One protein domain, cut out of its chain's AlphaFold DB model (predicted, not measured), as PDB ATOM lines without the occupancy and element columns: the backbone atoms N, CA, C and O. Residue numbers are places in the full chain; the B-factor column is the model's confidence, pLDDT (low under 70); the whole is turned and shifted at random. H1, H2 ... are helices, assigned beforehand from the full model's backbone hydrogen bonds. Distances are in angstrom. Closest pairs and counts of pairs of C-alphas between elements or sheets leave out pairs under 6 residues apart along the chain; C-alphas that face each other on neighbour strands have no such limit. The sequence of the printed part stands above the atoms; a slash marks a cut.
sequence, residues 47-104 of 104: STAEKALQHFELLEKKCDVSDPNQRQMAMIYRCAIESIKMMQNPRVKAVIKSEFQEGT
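What this domain is: This is residues 47 to 104 of the 104 residues of an uncharacterized protein of Butyrivibrio proteoclasticus (UniProt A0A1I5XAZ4). A helical hairpin of H1 and H2, lying side by side and running opposite ways, makes the body, and a third helix, H3, carries the chain on beyond the end of H2 as an arm. H2, the longest helix, and H3 follow each other end to end with a marked change of direction between them, and the arm adds to the length of a rod-like outline. Residues 89 to 95 and 97 to 104 stand free, and of these 90 to 95 and 97 to 101 belong to H3. The printed part has 58 residues with three named helices, in the order H1, H2, H3, and no named strand; its class is all helix. It is only just loose, close to extended, with a radius of gyration of the C-alphas of 15.4 A and spans of 51 by 22 by 15 A.

Where its parts are: The printed part begins with H1, residues 47 to 61, whose first C-alpha, that of Ser 47, is at (-34.838, 46.224, -10.005); H1 measures 21.5 A from first to last C-alpha. H2 takes residues 68 to 88 and measures 30.5 A, from C-alpha 68 at (-59.150, 62.371, -25.178) to C-alpha 88 at (-43.898, 39.232, -12.489). H3, residues 90 to 101, measures 16.7 A and ends with C-alpha 101 at (-38.226, 22.445, -19.507).

How they stand to each other: H1 and H2 form a helical hairpin. They touch, with 18 pairs of C-alphas within 8 A, and their closest C-alphas, those of Glu 60 and Ala 74, are 4.9 A apart. Their lines stand at a shallow tilt of 26 degrees, opposite ways, and their centres are 10.3 A apart. H2 and H3 are close but not clearly touching, with 2 pairs of C-alphas within 8 A; the closest C-alphas are those of Met 86 and Val 92, at 6.8 A. They run the same way at a steep tilt of 58 degrees, with centres 23.6 A apart. H1 and H3 are apart. In H1, H2 and H3 every pair of backbone O i and N i+4 is within hydrogen-bond range.

The domain as a whole: The two C-alphas farthest apart are those of Ser 66 and Thr 104, at 52.1 A. Without the stretches that stand free, the body has 43 residues and spans 37 by 20 by 9 A. The link from H1 to H2 is short, with 6 residues, and the link from H2 to H3 is tight, with 1 residue. The printed part has no cut, and it ends at residue 104, the chain's last residue. The mean pLDDT of the printed part is 90.9, and residues 100 to 104 are under 70.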
ATOM      1  N   SER A  47     -34.916  44.875 -10.584       93.88
ATOM      2  CA  SER A  47     -34.838  46.224 -10.005       93.88
ATOM      3  C   SER A  47     -35.078  47.332 -11.034       93.88
ATOM      4  O   SER A  47     -35.662  48.367 -10.715       93.88
ATOM      5  N   THR A  48     -34.663  47.125 -12.285       95.50
ATOM      6  CA  THR A  48     -34.951  48.052 -13.386       95.50
ATOM      7  C   THR A  48     -36.434  48.013 -13.750       95.50
ATOM      8  O   THR A  48     -37.045  49.067 -13.919       95.50
ATOM      9  N   ALA A  49     -37.038  46.822 -13.791       93.44
ATOM     10  CA  ALA A  49     -38.471  46.660 -14.034       93.44
ATOM     11  C   ALA A  49     -39.334  47.317 -12.937       93.44
ATOM     12  O   ALA A  49     -40.336  47.959 -13.241       93.44
ATOM     13  N   GLU A  50     -38.927  47.227 -11.667       94.69
ATOM     14  CA  GLU A  50     -39.592  47.906 -10.545       94.69
ATOM     15  C   GLU A  50     -39.531  49.438 -10.679       94.69
ATOM     16  O   GLU A  50     -40.538  50.121 -10.487       94.69
ATOM     17  N   LYS A  51     -38.378  49.991 -11.080       96.94
ATOM     18  CA  LYS A  51     -38.239  51.432 -11.361       96.94
ATOM     19  C   LYS A  51     -39.098  51.873 -12.546       96.94
ATOM     20  O   LYS A  51     -39.711  52.936 -12.488       96.94
ATOM     21  N   ALA A  52     -39.164  51.064 -13.604       96.38
ATOM     22  CA  ALA A  52     -40.028  51.332 -14.751       96.38
ATOM     23  C   ALA A  52     -41.507  51.383 -14.334       96.38
ATOM     24  O   ALA A  52     -42.222  52.300 -14.729       96.38
ATOM     25  N   LEU A  53     -41.948  50.461 -13.476       96.62
ATOM     26  CA  LEU A  53     -43.309  50.442 -12.944       96.62
ATOM     27  C   LEU A  53     -43.637  51.733 -12.177       96.62
ATOM     28  O   LEU A  53     -44.637  52.379 -12.479       96.62
ATOM     29  N   GLN A  54     -42.757  52.171 -11.272       97.50
ATOM     30  CA  GLN A  54     -42.931  53.439 -10.549       97.50
ATOM     31  C   GLN A  54     -42.982  54.651 -11.491       97.50
ATOM     32  O   GLN A  54     -43.781  55.567 -11.292       97.50
ATOM     33  N   HIS A  55     -42.134  54.659 -12.523       98.00
ATOM     34  CA  HIS A  55     -42.102  55.726 -13.515       98.00
ATOM     35  C   HIS A  55     -43.425  55.826 -14.282       98.00
ATOM     36  O   HIS A  55     -44.010  56.906 -14.352       98.00
ATOM     37  N   PHE A  56     -43.930  54.710 -14.810       97.88
ATOM     38  CA  PHE A  56     -45.181  54.714 -15.567       97.88
ATOM     39  C   PHE A  56     -46.404  54.977 -14.686       97.88
ATOM     40  O   PHE A  56     -47.294  55.702 -15.118       97.88
ATOM     41  N   GLU A  57     -46.431  54.495 -13.440       97.44
ATOM     42  CA  GLU A  57     -47.498  54.836 -12.488       97.44
ATOM     43  C   GLU A  57     -47.532  56.343 -12.183       97.44
ATOM     44  O   GLU A  57     -48.607  56.930 -12.044       97.44
ATOM     45  N   LEU A  58     -46.368  56.998 -12.103       97.81
ATOM     46  CA  LEU A  58     -46.290  58.451 -11.947       97.81
ATOM     47  C   LEU A  58     -46.817  59.184 -13.189       97.81
ATOM     48  O   LEU A  58     -47.495  60.200 -13.043       97.81
ATOM     49  N   LEU A  59     -46.486  58.709 -14.393       97.31
ATOM     50  CA  LEU A  59     -46.950  59.316 -15.642       97.31
ATOM     51  C   LEU A  59     -48.457  59.142 -15.835       97.31
ATOM     52  O   LEU A  59     -49.133  60.110 -16.169       97.31
ATOM     53  N   GLU A  60     -48.993  57.953 -15.551       96.56
ATOM     54  CA  GLU A  60     -50.430  57.676 -15.620       96.56
ATOM     55  C   GLU A  60     -51.222  58.595 -14.682       96.56
ATOM     56  O   GLU A  60     -52.213  59.190 -15.096       96.56
ATOM     57  N   LYS A  61     -50.752  58.791 -13.442       96.12
ATOM     58  CA  LYS A  61     -51.401  59.682 -12.462       96.12
ATOM     59  C   LYS A  61     -51.453  61.151 -12.886       96.12
ATOM     60  O   LYS A  61     -52.241  61.905 -12.325       96.12
ATOM     61  N   LYS A  62     -50.592  61.571 -13.815       96.00
ATOM     62  CA  LYS A  62     -50.549  62.948 -14.324       96.00
ATOM     63  C   LYS A  62     -51.495  63.178 -15.501       96.00
ATOM     64  O   LYS A  62     -51.678  64.328 -15.882       96.00
ATOM     65  N   CYS A  63     -52.057  62.122 -16.087       95.44
ATOM     66  CA  CYS A  63     -52.971  62.247 -17.213       95.44
ATOM     67  C   CYS A  63     -54.359  62.700 -16.751       95.44
ATOM     68  O   CYS A  63     -54.954  62.102 -15.854       95.44
ATOM     69  N   ASP A  64     -54.907  63.702 -17.430       94.50
ATOM     70  CA  ASP A  64     -56.321  64.044 -17.333       94.50
ATOM     71  C   ASP A  64     -57.147  63.108 -18.229       94.50
ATOM     72  O   ASP A  64     -57.039  63.124 -19.452       94.50
ATOM     73  N   VAL A  65     -57.992  62.273 -17.624       92.19
ATOM     74  CA  VAL A  65     -58.830  61.306 -18.355       92.19
ATOM     75  C   VAL A  65     -60.021  61.944 -19.078       92.19
ATOM     76  O   VAL A  65     -60.684  61.261 -19.864       92.19
ATOM     77  N   SER A  66     -60.309  63.221 -18.812       94.00
ATOM     78  CA  SER A  66     -61.347  63.980 -19.514       94.00
ATOM     79  C   SER A  66     -60.877  64.495 -20.880       94.00
ATOM     80  O   SER A  66     -61.694  64.623 -21.792       94.00
ATOM     81  N   ASP A  67     -59.567  64.699 -21.057       96.25
ATOM     82  CA  ASP A  67     -58.939  65.016 -22.339       96.25
ATOM     83  C   ASP A  67     -58.718  63.717 -23.147       96.25
ATOM     84  O   ASP A  67     -58.000  62.821 -22.692       96.25
ATOM     85  N   PRO A  68     -59.296  63.576 -24.359       94.62
ATOM     86  CA  PRO A  68     -59.150  62.371 -25.178       94.62
ATOM     87  C   PRO A  68     -57.699  61.965 -25.479       94.62
ATOM     88  O   PRO A  68     -57.388  60.772 -25.480       94.62
ATOM     89  N   ASN A  69     -56.802  62.930 -25.695       93.19
ATOM     90  CA  ASN A  69     -55.400  62.653 -26.011       93.19
ATOM     91  C   ASN A  69     -54.660  62.135 -24.775       93.19
ATOM     92  O   ASN A  69     -53.923  61.148 -24.837       93.19
ATOM     93  N   GLN A  70     -54.892  62.769 -23.626       95.69
ATOM     94  CA  GLN A  70     -54.293  62.340 -22.364       95.69
ATOM     95  C   GLN A  70     -54.888  61.021 -21.867       95.69
ATOM     96  O   GLN A  70     -54.160  60.192 -21.325       95.69
ATOM     97  N   ARG A  71     -56.170  60.758 -22.136       95.88
ATOM     98  CA  ARG A  71     -56.798  59.455 -21.900       95.88
ATOM     99  C   ARG A  71     -56.134  58.349 -22.717       95.88
ATOM    100  O   ARG A  71     -55.875  57.275 -22.177       95.88
ATOM    101  N   GLN A  72     -55.832  58.590 -23.994       95.81
ATOM    102  CA  GLN A  72     -55.087  57.623 -24.805       95.81
ATOM    103  C   GLN A  72     -53.686  57.373 -24.225       95.81
ATOM    104  O   GLN A  72     -53.257  56.223 -24.146       95.81
ATOM    105  N   MET A  73     -52.997  58.419 -23.763       95.88
ATOM    106  CA  MET A  73     -51.699  58.266 -23.095       95.88
ATOM    107  C   MET A  73     -51.797  57.466 -21.794       95.88
ATOM    108  O   MET A  73     -50.998  56.554 -21.586       95.88
ATOM    109  N   ALA A  74     -52.809  57.724 -20.960       97.12
ATOM    110  CA  ALA A  74     -53.057  56.949 -19.746       97.12
ATOM    111  C   ALA A  74     -53.216  55.453 -20.059       97.12
ATOM    112  O   ALA A  74     -52.634  54.614 -19.376       97.12
ATOM    113  N   MET A  75     -53.920  55.111 -21.144       96.56
ATOM    114  CA  MET A  75     -54.070  53.721 -21.589       96.56
ATOM    115  C   MET A  75     -52.743  53.082 -22.019       96.56
ATOM    116  O   MET A  75     -52.513  51.905 -21.739       96.56
ATOM    117  N   ILE A  76     -51.851  53.838 -22.665       97.75
ATOM    118  CA  ILE A  76     -50.512  53.354 -23.039       97.75
ATOM    119  C   ILE A  76     -49.678  53.084 -21.783       97.75
ATOM    120  O   ILE A  76     -49.084  52.010 -21.661       97.75
ATOM    121  N   TYR A  77     -49.670  54.013 -20.824       97.94
ATOM    122  CA  TYR A  77     -48.963  53.817 -19.557       97.94
ATOM    123  C   TYR A  77     -49.531  52.635 -18.773       97.94
ATOM    124  O   TYR A  77     -48.765  51.802 -18.289       97.94
ATOM    125  N   ARG A  78     -50.859  52.491 -18.731       97.06
ATOM    126  CA  ARG A  78     -51.528  51.341 -18.118       97.06
ATOM    127  C   ARG A  78     -51.104  50.027 -18.760       97.06
ATOM    128  O   ARG A  78     -50.800  49.080 -18.045       97.06
ATOM    129  N   CYS A  79     -51.035  49.971 -20.090       97.88
ATOM    130  CA  CYS A  79     -50.568  48.787 -20.808       97.88
ATOM    131  C   CYS A  79     -49.145  48.394 -20.379       97.88
ATOM    132  O   CYS A  79     -48.892  47.226 -20.074       97.88
ATOM    133  N   ALA A  80     -48.233  49.366 -20.273       97.12
ATOM    134  CA  ALA A  80     -46.872  49.118 -19.804       97.12
ATOM    135  C   ALA A  80     -46.847  48.600 -18.353       97.12
ATOM    136  O   ALA A  80     -46.186  47.599 -18.071       97.12
ATOM    137  N   ILE A  81     -47.601  49.233 -17.447       97.56
ATOM    138  CA  ILE A  81     -47.697  48.836 -16.032       97.56
ATOM    139  C   ILE A  81     -48.204  47.396 -15.903       97.56
ATOM    140  O   ILE A  81     -47.571  46.578 -15.232       97.56
ATOM    141  N   GLU A  82     -49.323  47.077 -16.554       97.44
ATOM    142  CA  GLU A  82     -49.942  45.753 -16.462       97.44
ATOM    143  C   GLU A  82     -49.078  44.673 -17.112       97.44
ATOM    144  O   GLU A  82     -48.958  43.580 -16.566       97.44
ATOM    145  N   SER A  83     -48.382  44.984 -18.210       95.44
ATOM    146  CA  SER A  83     -47.437  44.053 -18.838       95.44
ATOM    147  C   SER A  83     -46.276  43.710 -17.899       95.44
ATOM    148  O   SER A  83     -45.950  42.537 -17.710       95.44
ATOM    149  N   ILE A  84     -45.689  44.717 -17.239       94.38
ATOM    150  CA  ILE A  84     -44.606  44.506 -16.265       94.38
ATOM    151  C   ILE A  84     -45.112  43.675 -15.074       94.38
ATOM    152  O   ILE A  84     -44.439  42.731 -14.653       94.38
ATOM    153  N   LYS A  85     -46.310  43.973 -14.550       94.81
ATOM    154  CA  LYS A  85     -46.937  43.195 -13.464       94.81
ATOM    155  C   LYS A  85     -47.226  41.756 -13.892       94.81
ATOM    156  O   LYS A  85     -46.984  40.827 -13.121       94.81
ATOM    157  N   MET A  86     -47.690  41.555 -15.123       94.25
ATOM    158  CA  MET A  86     -47.993  40.241 -15.679       94.25
ATOM    159  C   MET A  86     -46.739  39.373 -15.795       94.25
ATOM    160  O   MET A  86     -46.765  38.229 -15.350       94.25
ATOM    161  N   MET A  87     -45.617  39.916 -16.274       89.06
ATOM    162  CA  MET A  87     -44.332  39.195 -16.304       89.06
ATOM    163  C   MET A  87     -43.851  38.778 -14.905       89.06
ATOM    164  O   MET A  87     -43.139  37.787 -14.735       89.06
ATOM    165  N   GLN A  88     -44.240  39.531 -13.876       88.88
ATOM    166  CA  GLN A  88     -43.898  39.232 -12.489       88.88
ATOM    167  C   GLN A  88     -44.893  38.279 -11.809       88.88
ATOM    168  O   GLN A  88     -44.598  37.781 -10.718       88.88
ATOM    169  N   ASN A  89     -46.031  37.986 -12.444       93.00
ATOM    170  CA  ASN A  89     -47.079  37.144 -11.888       93.00
ATOM    171  C   ASN A  89     -46.572  35.700 -11.689       93.00
ATOM    172  O   ASN A  89     -46.086  35.092 -12.644       93.00
ATOM    173  N   PRO A  90     -46.721  35.104 -10.490       91.75
ATOM    174  CA  PRO A  90     -46.259  33.742 -10.219       91.75
ATOM    175  C   PRO A  90     -46.808  32.683 -11.183       91.75
ATOM    176  O   PRO A  90     -46.085  31.758 -11.537       91.75
ATOM    177  N   ARG A  91     -48.059  32.829 -11.640       91.81
ATOM    178  CA  ARG A  91     -48.671  31.902 -12.604       91.81
ATOM    179  C   ARG A  91     -48.007  32.007 -13.972       91.81
ATOM    180  O   ARG A  91     -47.690  30.989 -14.568       91.81
ATOM    181  N   VAL A  92     -47.745  33.231 -14.430       91.00
ATOM    182  CA  VAL A  92     -47.047  33.482 -15.701       91.00
ATOM    183  C   VAL A  92     -45.615  32.965 -15.625       91.00
ATOM    184  O   VAL A  92     -45.169  32.258 -16.519       91.00
ATOM    185  N   LYS A  93     -44.915  33.219 -14.514       91.31
ATOM    186  CA  LYS A  93     -43.580  32.658 -14.275       91.31
ATOM    187  C   LYS A  93     -43.571  31.134 -14.319       91.31
ATOM    188  O   LYS A  93     -42.637  30.571 -14.872       91.31
ATOM    189  N   ALA A  94     -44.575  30.473 -13.743       90.81
ATOM    190  CA  ALA A  94     -44.670  29.015 -13.772       90.81
ATOM    191  C   ALA A  94     -44.819  28.479 -15.204       90.81
ATOM    192  O   ALA A  94     -44.093  27.562 -15.568       90.81
ATOM    193  N   VAL A  95     -45.683  29.100 -16.016       90.50
ATOM    194  CA  VAL A  95     -45.876  28.746 -17.436       90.50
ATOM    195  C   VAL A  95     -44.585  28.940 -18.234       90.50
ATOM    196  O   VAL A  95     -44.153  28.044 -18.951       90.50
ATOM    197  N   ILE A  96     -43.911  30.079 -18.048       87.25
ATOM    198  CA  ILE A  96     -42.637  30.352 -18.724       87.25
ATOM    199  C   ILE A  96     -41.585  29.306 -18.331       87.25
ATOM    200  O   ILE A  96     -40.851  28.819 -19.184       87.25
ATOM    201  N   LYS A  97     -41.515  28.914 -17.050       86.38
ATOM    202  CA  LYS A  97     -40.578  27.872 -16.599       86.38
ATOM    203  C   LYS A  97     -40.865  26.509 -17.227       86.38
ATOM    204  O   LYS A  97     -39.906  25.831 -17.584       86.38
ATOM    205  N   SER A  98     -42.131  26.109 -17.359       84.81
ATOM    206  CA  SER A  98     -42.479  24.821 -17.976       84.81
ATOM    207  C   SER A  98     -42.122  24.776 -19.462       84.81
ATOM    208  O   SER A  98     -41.567  23.778 -19.910       84.81
ATOM    209  N   GLU A  99     -42.323  25.868 -20.206       78.56
ATOM    210  CA  GLU A  99     -41.957  25.932 -21.631       78.56
ATOM    211  C   GLU A  99     -40.449  25.749 -21.866       78.56
ATOM    212  O   GLU A  99     -40.039  25.130 -22.846       78.56
ATOM    213  N   PHE A 100     -39.602  26.225 -20.947       68.00
ATOM    214  CA  PHE A 100     -38.156  26.001 -21.031       68.00
ATOM    215  C   PHE A 100     -37.724  24.576 -20.652       68.00
ATOM    216  O   PHE A 100     -36.615  24.183 -21.006       68.00
ATOM    217  N   GLN A 101     -38.551  23.813 -19.932       61.06
ATOM    218  CA  GLN A 101     -38.226  22.445 -19.507       61.06
ATOM    219  C   GLN A 101     -38.649  21.391 -20.539       61.06
ATOM    220  O   GLN A 101     -37.972  20.377 -20.674       61.06
ATOM    221  N   GLU A 102     -39.719  21.638 -21.298       54.25
ATOM    222  CA  GLU A 102     -40.243  20.708 -22.315       54.25
ATOM    223  C   GLU A 102     -39.466  20.735 -23.649       54.25
ATOM    224  O   GLU A 102     -39.694  19.892 -24.513       54.25
ATOM    225  N   GLY A 103     -38.533  21.676 -23.824       52.25
ATOM    226  CA  GLY A 103     -37.719  21.842 -25.036       52.25
ATOM    227  C   GLY A 103     -36.347  21.151 -25.034       52.25
ATOM    228  O   GLY A 103     -35.484  21.576 -25.805       52.25
ATOM    229  N   THR A 104     -36.123  20.147 -24.175       39.88
ATOM    230  CA  THR A 104     -34.862  19.370 -24.088       39.88
ATOM    231  C   THR A 104     -35.079  17.934 -24.540       39.88
ATOM    232  O   THR A 104     -34.170  17.387 -25.203       39.88
TER     233      THR A 104